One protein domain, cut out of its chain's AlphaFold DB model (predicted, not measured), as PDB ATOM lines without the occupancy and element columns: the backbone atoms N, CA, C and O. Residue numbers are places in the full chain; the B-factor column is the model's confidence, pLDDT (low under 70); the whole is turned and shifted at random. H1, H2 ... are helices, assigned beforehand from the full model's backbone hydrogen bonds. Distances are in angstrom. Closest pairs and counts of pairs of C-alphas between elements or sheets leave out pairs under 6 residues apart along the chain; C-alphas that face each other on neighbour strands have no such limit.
ATOM      1  N   LYS A   4     123.296 105.530 112.245       69.38
ATOM      2  CA  LYS A   4     122.023 106.200 112.536       69.38
ATOM      3  C   LYS A   4     122.032 107.684 112.138       69.38
ATOM      4  O   LYS A   4     121.046 108.140 111.573       69.38
ATOM      5  N   LEU A   5     123.150 108.383 112.349       68.31
ATOM      6  CA  LEU A   5     123.314 109.801 112.020       68.31
ATOM      7  C   LEU A   5     123.303 110.033 110.504       68.31
ATOM      8  O   LEU A   5     122.587 110.901 110.024       68.31
ATOM      9  N   ILE A   6     124.004 109.187 109.739       70.69
ATOM     10  CA  ILE A   6     124.024 109.249 108.262       70.69
ATOM     11  C   ILE A   6     122.600 109.159 107.697       70.69
ATOM     12  O   ILE A   6     122.163 110.036 106.959       70.69
ATOM     13  N   LYS A   7     121.840 108.145 108.130       75.31
ATOM     14  CA  LYS A   7     120.446 107.948 107.706       75.31
ATOM     15  C   LYS A   7     119.506 109.071 108.152       75.31
ATOM     16  O   LYS A   7     118.434 109.219 107.572       75.31
ATOM     17  N   LYS A   8     119.848 109.798 109.221       72.19
ATOM     18  CA  LYS A   8     119.069 110.938 109.718       72.19
ATOM     19  C   LYS A   8     119.322 112.174 108.853       72.19
ATOM     20  O   LYS A   8     118.357 112.765 108.387       72.19
ATOM     21  N   ILE A   9     120.588 112.473 108.549       74.38
ATOM     22  CA  ILE A   9     120.996 113.578 107.661       74.38
ATOM     23  C   ILE A   9     120.386 113.424 106.260       74.38
ATOM     24  O   ILE A   9     119.937 114.399 105.667       74.38
ATOM     25  N   GLU A  10     120.323 112.200 105.728       79.50
ATOM     26  CA  GLU A  10     119.727 111.918 104.410       79.50
ATOM     27  C   GLU A  10     118.221 112.214 104.323       79.50
ATOM     28  O   GLU A  10     117.698 112.368 103.222       79.50
ATOM     29  N   LYS A  11     117.519 112.291 105.460       83.00
ATOM     30  CA  LYS A  11     116.076 112.574 105.519       83.00
ATOM     31  C   LYS A  11     115.745 114.057 105.704       83.00
ATOM     32  O   LYS A  11     114.568 114.400 105.656       83.00
ATOM     33  N   MET A  12     116.740 114.907 105.953       81.94
ATOM     34  CA  MET A  12     116.540 116.342 106.181       81.94
ATOM     35  C   MET A  12     116.313 117.076 104.858       81.94
ATOM     36  O   MET A  12     116.798 116.650 103.805       81.94
ATOM     37  N   SER A  13     115.603 118.203 104.904       86.12
ATOM     38  CA  SER A  13     115.528 119.090 103.744       86.12
ATOM     39  C   SER A  13     116.907 119.678 103.416       86.12
ATOM     40  O   SER A  13     117.828 119.692 104.235       86.12
ATOM     41  N   LYS A  14     117.072 120.187 102.191       83.25
ATOM     42  CA  LYS A  14     118.347 120.763 101.737       83.25
ATOM     43  C   LYS A  14     118.785 121.968 102.583       83.25
ATOM     44  O   LYS A  14     119.980 122.164 102.785       83.25
ATOM     45  N   GLU A  15     117.828 122.762 103.052       81.62
ATOM     46  CA  GLU A  15     118.066 123.966 103.857       81.62
ATOM     47  C   GLU A  15     118.427 123.605 105.301       81.62
ATOM     48  O   GLU A  15     119.450 124.070 105.801       81.62
ATOM     49  N   GLU A  16     117.676 122.694 105.926       76.31
ATOM     50  CA  GLU A  16     117.982 122.188 107.272       76.31
ATOM     51  C   GLU A  16     119.328 121.468 107.315       76.31
ATOM     52  O   GLU A  16     120.091 121.642 108.259       76.31
ATOM     53  N   LYS A  17     119.658 120.687 106.280       79.31
ATOM     54  CA  LYS A  17     120.958 120.020 106.180       79.31
ATOM     55  C   LYS A  17     122.110 121.024 106.126       79.31
ATOM     56  O   LYS A  17     123.149 120.779 106.727       79.31
ATOM     57  N   LYS A  18     121.930 122.143 105.419       79.50
ATOM     58  CA  LYS A  18     122.958 123.181 105.312       79.50
ATOM     59  C   LYS A  18     123.187 123.876 106.656       79.50
ATOM     60  O   LYS A  18     124.330 123.980 107.076       79.50
ATOM     61  N   LEU A  19     122.113 124.266 107.345       75.62
ATOM     62  CA  LEU A  19     122.184 124.812 108.708       75.62
ATOM     63  C   LEU A  19     122.855 123.821 109.673       75.62
ATOM     64  O   LEU A  19     123.792 124.175 110.378       75.62
ATOM     65  N   PHE A  20     122.448 122.551 109.616       78.81
ATOM     66  CA  PHE A  20     123.016 121.470 110.422       78.81
ATOM     67  C   PHE A  20     124.531 121.293 110.211       78.81
ATOM     68  O   PHE A  20     125.282 121.106 111.170       78.81
ATOM     69  N   GLU A  21     124.991 121.348 108.960       81.56
ATOM     70  CA  GLU A  21     126.412 121.271 108.611       81.56
ATOM     71  C   GLU A  21     127.180 122.536 109.029       81.56
ATOM     72  O   GLU A  21     128.293 122.415 109.548       81.56
ATOM     73  N   ASP A  22     126.587 123.721 108.861       82.12
ATOM     74  CA  ASP A  22     127.185 125.008 109.234       82.12
ATOM     75  C   ASP A  22     127.379 125.110 110.762       82.12
ATOM     76  O   ASP A  22     128.471 125.452 111.227       82.12
ATOM     77  N   ASP A  23     126.383 124.719 111.561       79.38
ATOM     78  CA  ASP A  23     126.462 124.742 113.028       79.38
ATOM     79  C   ASP A  23     127.478 123.726 113.563       79.38
ATOM     80  O   ASP A  23     128.309 124.036 114.429       79.38
ATOM     81  N   ALA A  24     127.482 122.512 112.999       81.44
ATOM     82  CA  ALA A  24     128.483 121.502 113.321       81.44
ATOM     83  C   ALA A  24     129.900 121.973 112.957       81.44
ATOM     84  O   ALA A  24     130.856 121.735 113.705       81.44
ATOM     85  N   TYR A  25     130.042 122.671 111.828       83.25
ATOM     86  CA  TYR A  25     131.306 123.255 111.409       83.25
ATOM     87  C   TYR A  25     131.774 124.331 112.395       83.25
ATOM     88  O   TYR A  25     132.909 124.250 112.870       83.25
ATOM     89  N   ILE A  26     130.914 125.275 112.792       79.50
ATOM     90  CA  ILE A  26     131.246 126.317 113.780       79.50
ATOM     91  C   ILE A  26     131.755 125.690 115.083       79.50
ATOM     92  O   ILE A  26     132.811 126.079 115.592       79.50
ATOM     93  N   LEU A  27     131.056 124.673 115.594       77.06
ATOM     94  CA  LEU A  27     131.458 123.960 116.807       77.06
ATOM     95  C   LEU A  27     132.809 123.253 116.642       77.06
ATOM     96  O   LEU A  27     133.658 123.360 117.531       77.06
ATOM     97  N   SER A  28     133.042 122.609 115.495       79.56
ATOM     98  CA  SER A  28     134.312 121.936 115.188       79.56
ATOM     99  C   SER A  28     135.507 122.894 115.122       79.56
ATOM    100  O   SER A  28     136.609 122.538 115.530       79.56
ATOM    101  N   ARG A  29     135.296 124.136 114.660       82.81
ATOM    102  CA  ARG A  29     136.343 125.170 114.613       82.81
ATOM    103  C   ARG A  29     136.565 125.832 115.968       82.81
ATOM    104  O   ARG A  29     137.670 126.293 116.246       82.81
ATOM    105  N   LYS A  30     135.530 125.893 116.811       78.44
ATOM    106  CA  LYS A  30     135.605 126.521 118.134       78.44
ATOM    107  C   LYS A  30     136.252 125.619 119.183       78.44
ATOM    108  O   LYS A  30     137.005 126.115 120.023       78.44
ATOM    109  N   TYR A  31     135.952 124.323 119.158       70.81
ATOM    110  CA  TYR A  31     136.351 123.381 120.197       70.81
ATOM    111  C   TYR A  31     137.217 122.250 119.654       70.81
ATOM    112  O   TYR A  31     136.984 121.703 118.584       70.81
ATOM    113  N   LYS A  32     138.217 121.859 120.451       71.00
ATOM    114  CA  LYS A  32     139.060 120.693 120.167       71.00
ATOM    115  C   LYS A  32     138.212 119.418 120.136       71.00
ATOM    116  O   LYS A  32     137.314 119.269 120.964       71.00
ATOM    117  N   TYR A  33     138.572 118.468 119.270       71.00
ATOM    118  CA  TYR A  33     137.875 117.184 119.124       71.00
ATOM    119  C   TYR A  33     137.614 116.477 120.465       71.00
ATOM    120  O   TYR A  33     136.488 116.067 120.731       71.00
ATOM    121  N   ARG A  34     138.615 116.425 121.358       68.56
ATOM    122  CA  ARG A  34     138.474 115.833 122.700       68.56
ATOM    123  C   ARG A  34     137.374 116.501 123.534       68.56
ATOM    124  O   ARG A  34     136.565 115.796 124.117       68.56
ATOM    125  N   LYS A  35     137.308 117.839 123.554       70.56
ATOM    126  CA  LYS A  35     136.266 118.571 124.300       70.56
ATOM    127  C   LYS A  35     134.870 118.281 123.747       70.56
ATOM    128  O   LYS A  35     133.933 118.126 124.519       70.56
ATOM    129  N   LEU A  36     134.739 118.193 122.422       72.44
ATOM    130  CA  LEU A  36     133.470 117.854 121.772       72.44
ATOM    131  C   LEU A  36     133.044 116.412 122.088       72.44
ATOM    132  O   LEU A  36     131.872 116.176 122.363       72.44
ATOM    133  N   MET A  37     133.990 115.469 122.115       72.75
ATOM    134  CA  MET A  37     133.716 114.079 122.487       72.75
ATOM    135  C   MET A  37     133.294 113.937 123.954       72.75
ATOM    136  O   MET A  37     132.331 113.229 124.247       72.75
ATOM    137  N   SER A  38     133.983 114.614 124.875       71.12
ATOM    138  CA  SER A  38     133.585 114.635 126.288       71.12
ATOM    139  C   SER A  38     132.191 115.252 126.463       71.12
ATOM    140  O   SER A  38     131.414 114.795 127.293       71.12
ATOM    141  N   ALA A  39     131.842 116.266 125.662       72.56
ATOM    142  CA  ALA A  39     130.508 116.867 125.672       72.56
ATOM    143  C   ALA A  39     129.423 115.945 125.087       72.56
ATOM    144  O   ALA A  39     128.268 116.021 125.495       72.56
ATOM    145  N   SER A  40     129.765 115.049 124.154       69.12
ATOM    146  CA  SER A  40     128.799 114.094 123.592       69.12
ATOM    147  C   SER A  40     128.538 112.873 124.488       69.12
ATOM    148  O   SER A  40     127.613 112.100 124.226       69.12
ATOM    149  N   THR A  41     129.304 112.698 125.572       66.12
ATOM    150  CA  THR A  41     129.129 111.623 126.563       66.12
ATOM    151  C   THR A  41     128.432 112.145 127.824       66.12
ATOM    152  O   THR A  41     128.933 113.042 128.493       66.12
ATOM    153  N   LYS A  42     127.271 111.567 128.179       58.91
ATOM    154  CA  LYS A  42     126.403 112.066 129.271       58.91
ATOM    155  C   LYS A  42     127.108 112.220 130.626       58.91
ATOM    156  O   LYS A  42     126.873 113.213 131.298       58.91
ATOM    157  N   GLU A  43     127.959 111.272 131.012       57.34
ATOM    158  CA  GLU A  43     128.659 111.286 132.310       57.34
ATOM    159  C   GLU A  43     129.780 112.338 132.365       57.34
ATOM    160  O   GLU A  43     130.015 112.953 133.399       57.34
ATOM    161  N   SER A  44     130.455 112.601 131.243       52.00
ATOM    162  CA  SER A  44     131.560 113.571 131.158       52.00
ATOM    163  C   SER A  44     131.094 114.996 130.830       52.00
ATOM    164  O   SER A  44     131.822 115.970 131.070       52.00
ATOM    165  N   ALA A  45     129.860 115.140 130.337       56.78
ATOM    166  CA  ALA A  45     129.240 116.426 130.042       56.78
ATOM    167  C   ALA A  45     129.099 117.321 131.290       56.78
ATOM    168  O   ALA A  45     129.128 118.549 131.172       56.78
ATOM    169  N   GLU A  46     129.019 116.723 132.486       57.16
ATOM    170  CA  GLU A  46     128.829 117.439 133.750       57.16
ATOM    171  C   GLU A  46     129.990 118.351 134.145       57.16
ATOM    172  O   GLU A  46     129.757 119.279 134.914       57.16
ATOM    173  N   ILE A  47     131.213 118.133 133.650       63.72
ATOM    174  CA  ILE A  47     132.383 118.954 134.007       63.72
ATOM    175  C   ILE A  47     133.045 119.509 132.746       63.72
ATOM    176  O   ILE A  47     133.091 120.725 132.569       63.72
ATOM    177  N   GLU A  48     133.504 118.646 131.835       56.81
ATOM    178  CA  GLU A  48     134.199 119.084 130.615       56.81
ATOM    179  C   GLU A  48     133.236 119.589 129.528       56.81
ATOM    180  O   GLU A  48     133.595 120.470 128.742       56.81
ATOM    181  N   GLY A  49     132.001 119.074 129.491       66.06
ATOM    182  CA  GLY A  49     130.993 119.482 128.507       66.06
ATOM    183  C   GLY A  49     130.333 120.833 128.788       66.06
ATOM    184  O   GLY A  49     129.800 121.441 127.858       66.06
ATOM    185  N   ARG A  50     130.397 121.355 130.025       74.94
ATOM    186  CA  ARG A  50     129.729 122.617 130.419       74.94
ATOM    187  C   ARG A  50     130.100 123.796 129.530       74.94
ATOM    188  O   ARG A  50     129.232 124.586 129.167       74.94
ATOM    189  N   ASP A  51     131.372 123.903 129.154       77.38
ATOM    190  CA  ASP A  51     131.853 124.970 128.273       77.38
ATOM    191  C   ASP A  51     131.216 124.901 126.883       77.38
ATOM    192  O   ASP A  51     130.913 125.938 126.288       77.38
ATOM    193  N   VAL A  52     131.047 123.685 126.356       79.31
ATOM    194  CA  VAL A  52     130.481 123.429 125.027       79.31
ATOM    195  C   VAL A  52     128.980 123.700 125.058       79.31
ATOM    196  O   VAL A  52     128.498 124.520 124.277       79.31
ATOM    197  N   HIS A  53     128.260 123.107 126.014       82.25
ATOM    198  CA  HIS A  53     126.820 123.318 126.184       82.25
ATOM    199  C   HIS A  53     126.488 124.784 126.478       82.25
ATOM    200  O   HIS A  53     125.612 125.355 125.836       82.25
ATOM    201  N   GLY A  54     127.238 125.440 127.367       79.31
ATOM    202  CA  GLY A  54     127.035 126.852 127.691       79.31
ATOM    203  C   GLY A  54     127.325 127.794 126.519       79.31
ATOM    204  O   GLY A  54     126.700 128.845 126.405       79.31
ATOM    205  N   TYR A  55     128.254 127.447 125.625       81.56
ATOM    206  CA  TYR A  55     128.450 128.199 124.384       81.56
ATOM    207  C   TYR A  55     127.320 127.970 123.390       81.56
ATOM    208  O   TYR A  55     126.808 128.947 122.848       81.56
ATOM    209  N   MET A  56     126.904 126.717 123.192       78.25
ATOM    210  CA  MET A  56     125.777 126.397 122.318       78.25
ATOM    211  C   MET A  56     124.506 127.115 122.772       78.25
ATOM    212  O   MET A  56     123.854 127.750 121.957       78.25
ATOM    213  N   GLN A  57     124.213 127.116 124.072       83.19
ATOM    214  CA  GLN A  57     123.043 127.790 124.630       83.19
ATOM    215  C   GLN A  57     123.084 129.318 124.450       83.19
ATOM    216  O   GLN A  57     122.041 129.953 124.336       83.19
ATOM    217  N   ARG A  58     124.274 129.932 124.409       80.56
ATOM    218  CA  ARG A  58     124.420 131.381 124.170       80.56
ATOM    219  C   ARG A  58     124.363 131.757 122.692       80.56
ATOM    220  O   ARG A  58     123.815 132.803 122.368       80.56
ATOM    221  N   MET A  59     124.979 130.957 121.823       75.06
ATOM    222  CA  MET A  59     125.067 131.249 120.385       75.06
ATOM    223  C   MET A  59     123.827 130.798 119.616       75.06
ATOM    224  O   MET A  59     123.464 131.439 118.637       75.06
ATOM    225  N   PHE A  60     123.172 129.737 120.084       80.38
ATOM    226  CA  PHE A  60     121.991 129.132 119.474       80.38
ATOM    227  C   PHE A  60     120.867 129.003 120.516       80.38
ATOM    228  O   PHE A  60     120.413 127.897 120.804       80.38
ATOM    229  N   PRO A  61     120.427 130.106 121.146       73.81
ATOM    230  CA  PRO A  61     119.518 130.045 122.292       73.81
ATOM    231  C   PRO A  61     118.161 129.421 121.955       73.81
ATOM    232  O   PRO A  61     117.582 128.743 122.797       73.81
ATOM    233  N   ASN A  62     117.676 129.621 120.729       80.88
ATOM    234  CA  ASN A  62     116.384 129.099 120.282       80.88
ATOM    235  C   ASN A  62     116.482 127.676 119.719       80.88
ATOM    236  O   ASN A  62     115.484 126.964 119.687       80.88
ATOM    237  N   ASP A  63     117.679 127.265 119.301       76.44
ATOM    238  CA  ASP A  63     117.904 126.002 118.599       76.44
ATOM    239  C   ASP A  63     118.664 124.991 119.464       76.44
ATOM    240  O   ASP A  63     118.836 123.850 119.058       76.44
ATOM    241  N   TYR A  64     119.103 125.368 120.669       79.62
ATOM    242  CA  TYR A  64     119.939 124.544 121.547       79.62
ATOM    243  C   TYR A  64     119.387 123.127 121.756       79.62
ATOM    244  O   TYR A  64     120.098 122.152 121.502       79.62
ATOM    245  N   ASP A  65     118.121 123.009 122.164       79.88
ATOM    246  CA  ASP A  65     117.479 121.711 122.401       79.88
ATOM    247  C   ASP A  65     117.388 120.899 121.103       79.88
ATOM    248  O   ASP A  65     117.694 119.707 121.074       79.88
ATOM    249  N   TRP A  66     117.083 121.569 119.988       81.94
ATOM    250  CA  TRP A  66     117.060 120.944 118.673       81.94
ATOM    251  C   TRP A  66     118.450 120.444 118.251       81.94
ATOM    252  O   TRP A  66     118.570 119.311 117.788       81.94
ATOM    253  N   LEU A  67     119.514 121.231 118.434       73.06
ATOM    254  CA  LEU A  67     120.891 120.846 118.098       73.06
ATOM    255  C   LEU A  67     121.339 119.621 118.914       73.06
ATOM    256  O   LEU A  67     122.008 118.723 118.388       73.06
ATOM    257  N   MET A  68     120.940 119.570 120.188       78.75
ATOM    258  CA  MET A  68     121.202 118.454 121.097       78.75
ATOM    259  C   MET A  68     120.474 117.176 120.662       78.75
ATOM    260  O   MET A  68     121.109 116.130 120.499       78.75
ATOM    261  N   ASP A  69     119.175 117.265 120.383       75.62
ATOM    262  CA  ASP A  69     118.348 116.131 119.946       75.62
ATOM    263  C   ASP A  69     118.704 115.635 118.536       75.62
ATOM    264  O   ASP A  69     118.426 114.487 118.148       75.62
ATOM    265  N   ASN A  70     119.343 116.492 117.737       72.12
ATOM    266  CA  ASN A  70     119.769 116.176 116.380       72.12
ATOM    267  C   ASN A  70     121.205 115.672 116.245       72.12
ATOM    268  O   ASN A  70     121.635 115.414 115.125       72.12
ATOM    269  N   GLU A  71     121.895 115.391 117.354       77.75
ATOM    270  CA  GLU A  71     123.263 114.847 117.349       77.75
ATOM    271  C   GLU A  71     124.257 115.762 116.586       77.75
ATOM    272  O   GLU A  71     125.245 115.289 116.021       77.75
ATOM    273  N   VAL A  72     124.043 117.088 116.586       79.75
ATOM    274  CA  VAL A  72     124.952 118.065 115.943       79.75
ATOM    275  C   VAL A  72     126.356 117.980 116.535       79.75
ATOM    276  O   VAL A  72     127.349 118.072 115.814       79.75
ATOM    277  N   LEU A  73     126.453 117.720 117.842       76.94
ATOM    278  CA  LEU A  73     127.723 117.476 118.526       76.94
ATOM    279  C   LEU A  73     128.479 116.269 117.957       76.94
ATOM    280  O   LEU A  73     129.702 116.329 117.838       76.94
ATOM    281  N   ASP A  74     127.784 115.203 117.550       75.75
ATOM    282  CA  ASP A  74     128.420 114.029 116.943       75.75
ATOM    283  C   ASP A  74     128.961 114.356 115.540       75.75
ATOM    284  O   ASP A  74     130.035 113.872 115.162       75.75
ATOM    285  N   LEU A  75     128.261 115.205 114.774       78.69
ATOM    286  CA  LEU A  75     128.767 115.707 113.494       78.69
ATOM    287  C   LEU A  75     129.959 116.655 113.701       78.69
ATOM    288  O   LEU A  75     130.981 116.493 113.036       78.69
ATOM    289  N   ALA A  76     129.877 117.585 114.653       74.69
ATOM    290  CA  ALA A  76     130.970 118.493 114.998       74.69
ATOM    291  C   ALA A  76     132.218 117.722 115.448       74.69
ATOM    292  O   ALA A  76     133.326 118.024 115.006       74.69
ATOM    293  N   CYS A  77     132.042 116.667 116.254       73.31
ATOM    294  CA  CYS A  77     133.102 115.723 116.604       73.31
ATOM    295  C   CYS A  77     133.722 115.091 115.358       73.31
ATOM    296  O   CYS A  77     134.940 115.008 115.244       73.31
ATOM    297  N   HIS A  78     132.899 114.621 114.419       77.44
ATOM    298  CA  HIS A  78     133.392 113.988 113.200       77.44
ATOM    299  C   HIS A  78     134.178 114.956 112.306       77.44
ATOM    300  O   HIS A  78     135.207 114.572 111.750       77.44
ATOM    301  N   LEU A  79     133.712 116.199 112.178       75.88
ATOM    302  CA  LEU A  79     134.408 117.243 111.433       75.88
ATOM    303  C   LEU A  79     135.726 117.616 112.116       75.88
ATOM    304  O   LEU A  79     136.762 117.621 111.457       75.88
ATOM    305  N   ALA A  80     135.706 117.816 113.437       71.56
ATOM    306  CA  ALA A  80     136.902 118.111 114.217       71.56
ATOM    307  C   ALA A  80     137.920 116.965 114.154       71.56
ATOM    308  O   ALA A  80     139.110 117.224 114.070       71.56
ATOM    309  N   LEU A  81     137.482 115.701 114.131       71.12
ATOM    310  CA  LEU A  81     138.367 114.534 114.043       71.12
ATOM    311  C   LEU A  81     139.288 114.572 112.812       71.12
ATOM    312  O   LEU A  81     140.391 114.033 112.882       71.12
ATOM    313  N   LYS A  82     138.867 115.196 111.702       69.25
ATOM    314  CA  LYS A  82     139.708 115.329 110.500       69.25
ATOM    315  C   LYS A  82     140.987 116.117 110.783       69.25
ATOM    316  O   LYS A  82     142.045 115.707 110.322       69.25
ATOM    317  N   ASP A  83     140.898 117.160 111.606       63.69
ATOM    318  CA  ASP A  83     142.041 117.991 112.010       63.69
ATOM    319  C   ASP A  83     142.975 117.264 113.003       63.69
ATOM    320  O   ASP A  83     144.065 117.742 113.306       63.69
ATOM    321  N   TYR A  84     142.553 116.106 113.523       59.81
ATOM    322  CA  TYR A  84     143.278 115.309 114.518       59.81
ATOM    323  C   TYR A  84     143.803 113.985 113.950       59.81
ATOM    324  O   TYR A  84     144.373 113.195 114.701       59.81
TER     325      TYR A  84
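AT A GLANCE: This is residues 4 to 84 of the 328 residues of an uncharacterized protein of bacterium (UniProt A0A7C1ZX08). The long helix H2 and the last helix, H6, cross to make the core; H3 packs on H6, H4 packs on H3, and short H1 and H5 lie outside. The printed part has 81 residues, all helix by class, with six named helices, H1 to H6 in order. It is compact, radius of gyration of the C-alphas 12.0 A, spanning 35 by 29 by 21 A.

HOW THE PARTS SIT: H1, residues 4 to 9, is close to but not clearly touching H2, residues 14 to 30: closest C-alphas Ile 9 and Lys 17, 6.6 A. H2 touches H6, residues 72 to 82, at a steep tilt of 59 degrees: Ala 24 and Ala 76, 4.2 A. H3, residues 33 to 40, touches H6 at a shallow tilt of 19 degrees, opposite ways: Tyr 33 and Ala 80, 5.1 A. H4, residues 50 to 59, touches H3, about perpendicular at 85 degrees: Ala 39 and Val 52, 6.6 A. H5, residues 64 to 69, is close to but not clearly touching H4: Gln 57 and Tyr 64, 5.4 A. Every O i to N i+4 pair is within hydrogen-bond range in H1 to H5, and 6 of 7 in H6.

IN THESE COORDINATES: H1 begins at C-alpha 4, (122.023, 106.200, 112.536). H2 is 24.5 A long; H6, 16.0 A, ends at C-alpha 82, (139.708, 115.329, 110.500).

THE WHOLE: The C-alphas farthest apart, Lys 14 and Ile 47, are 35.2 A apart. The printed part has no cut and no long link. Model pLDDT is under 70 at residues 4 to 5, 34, 40 to 49 and 82 to 84.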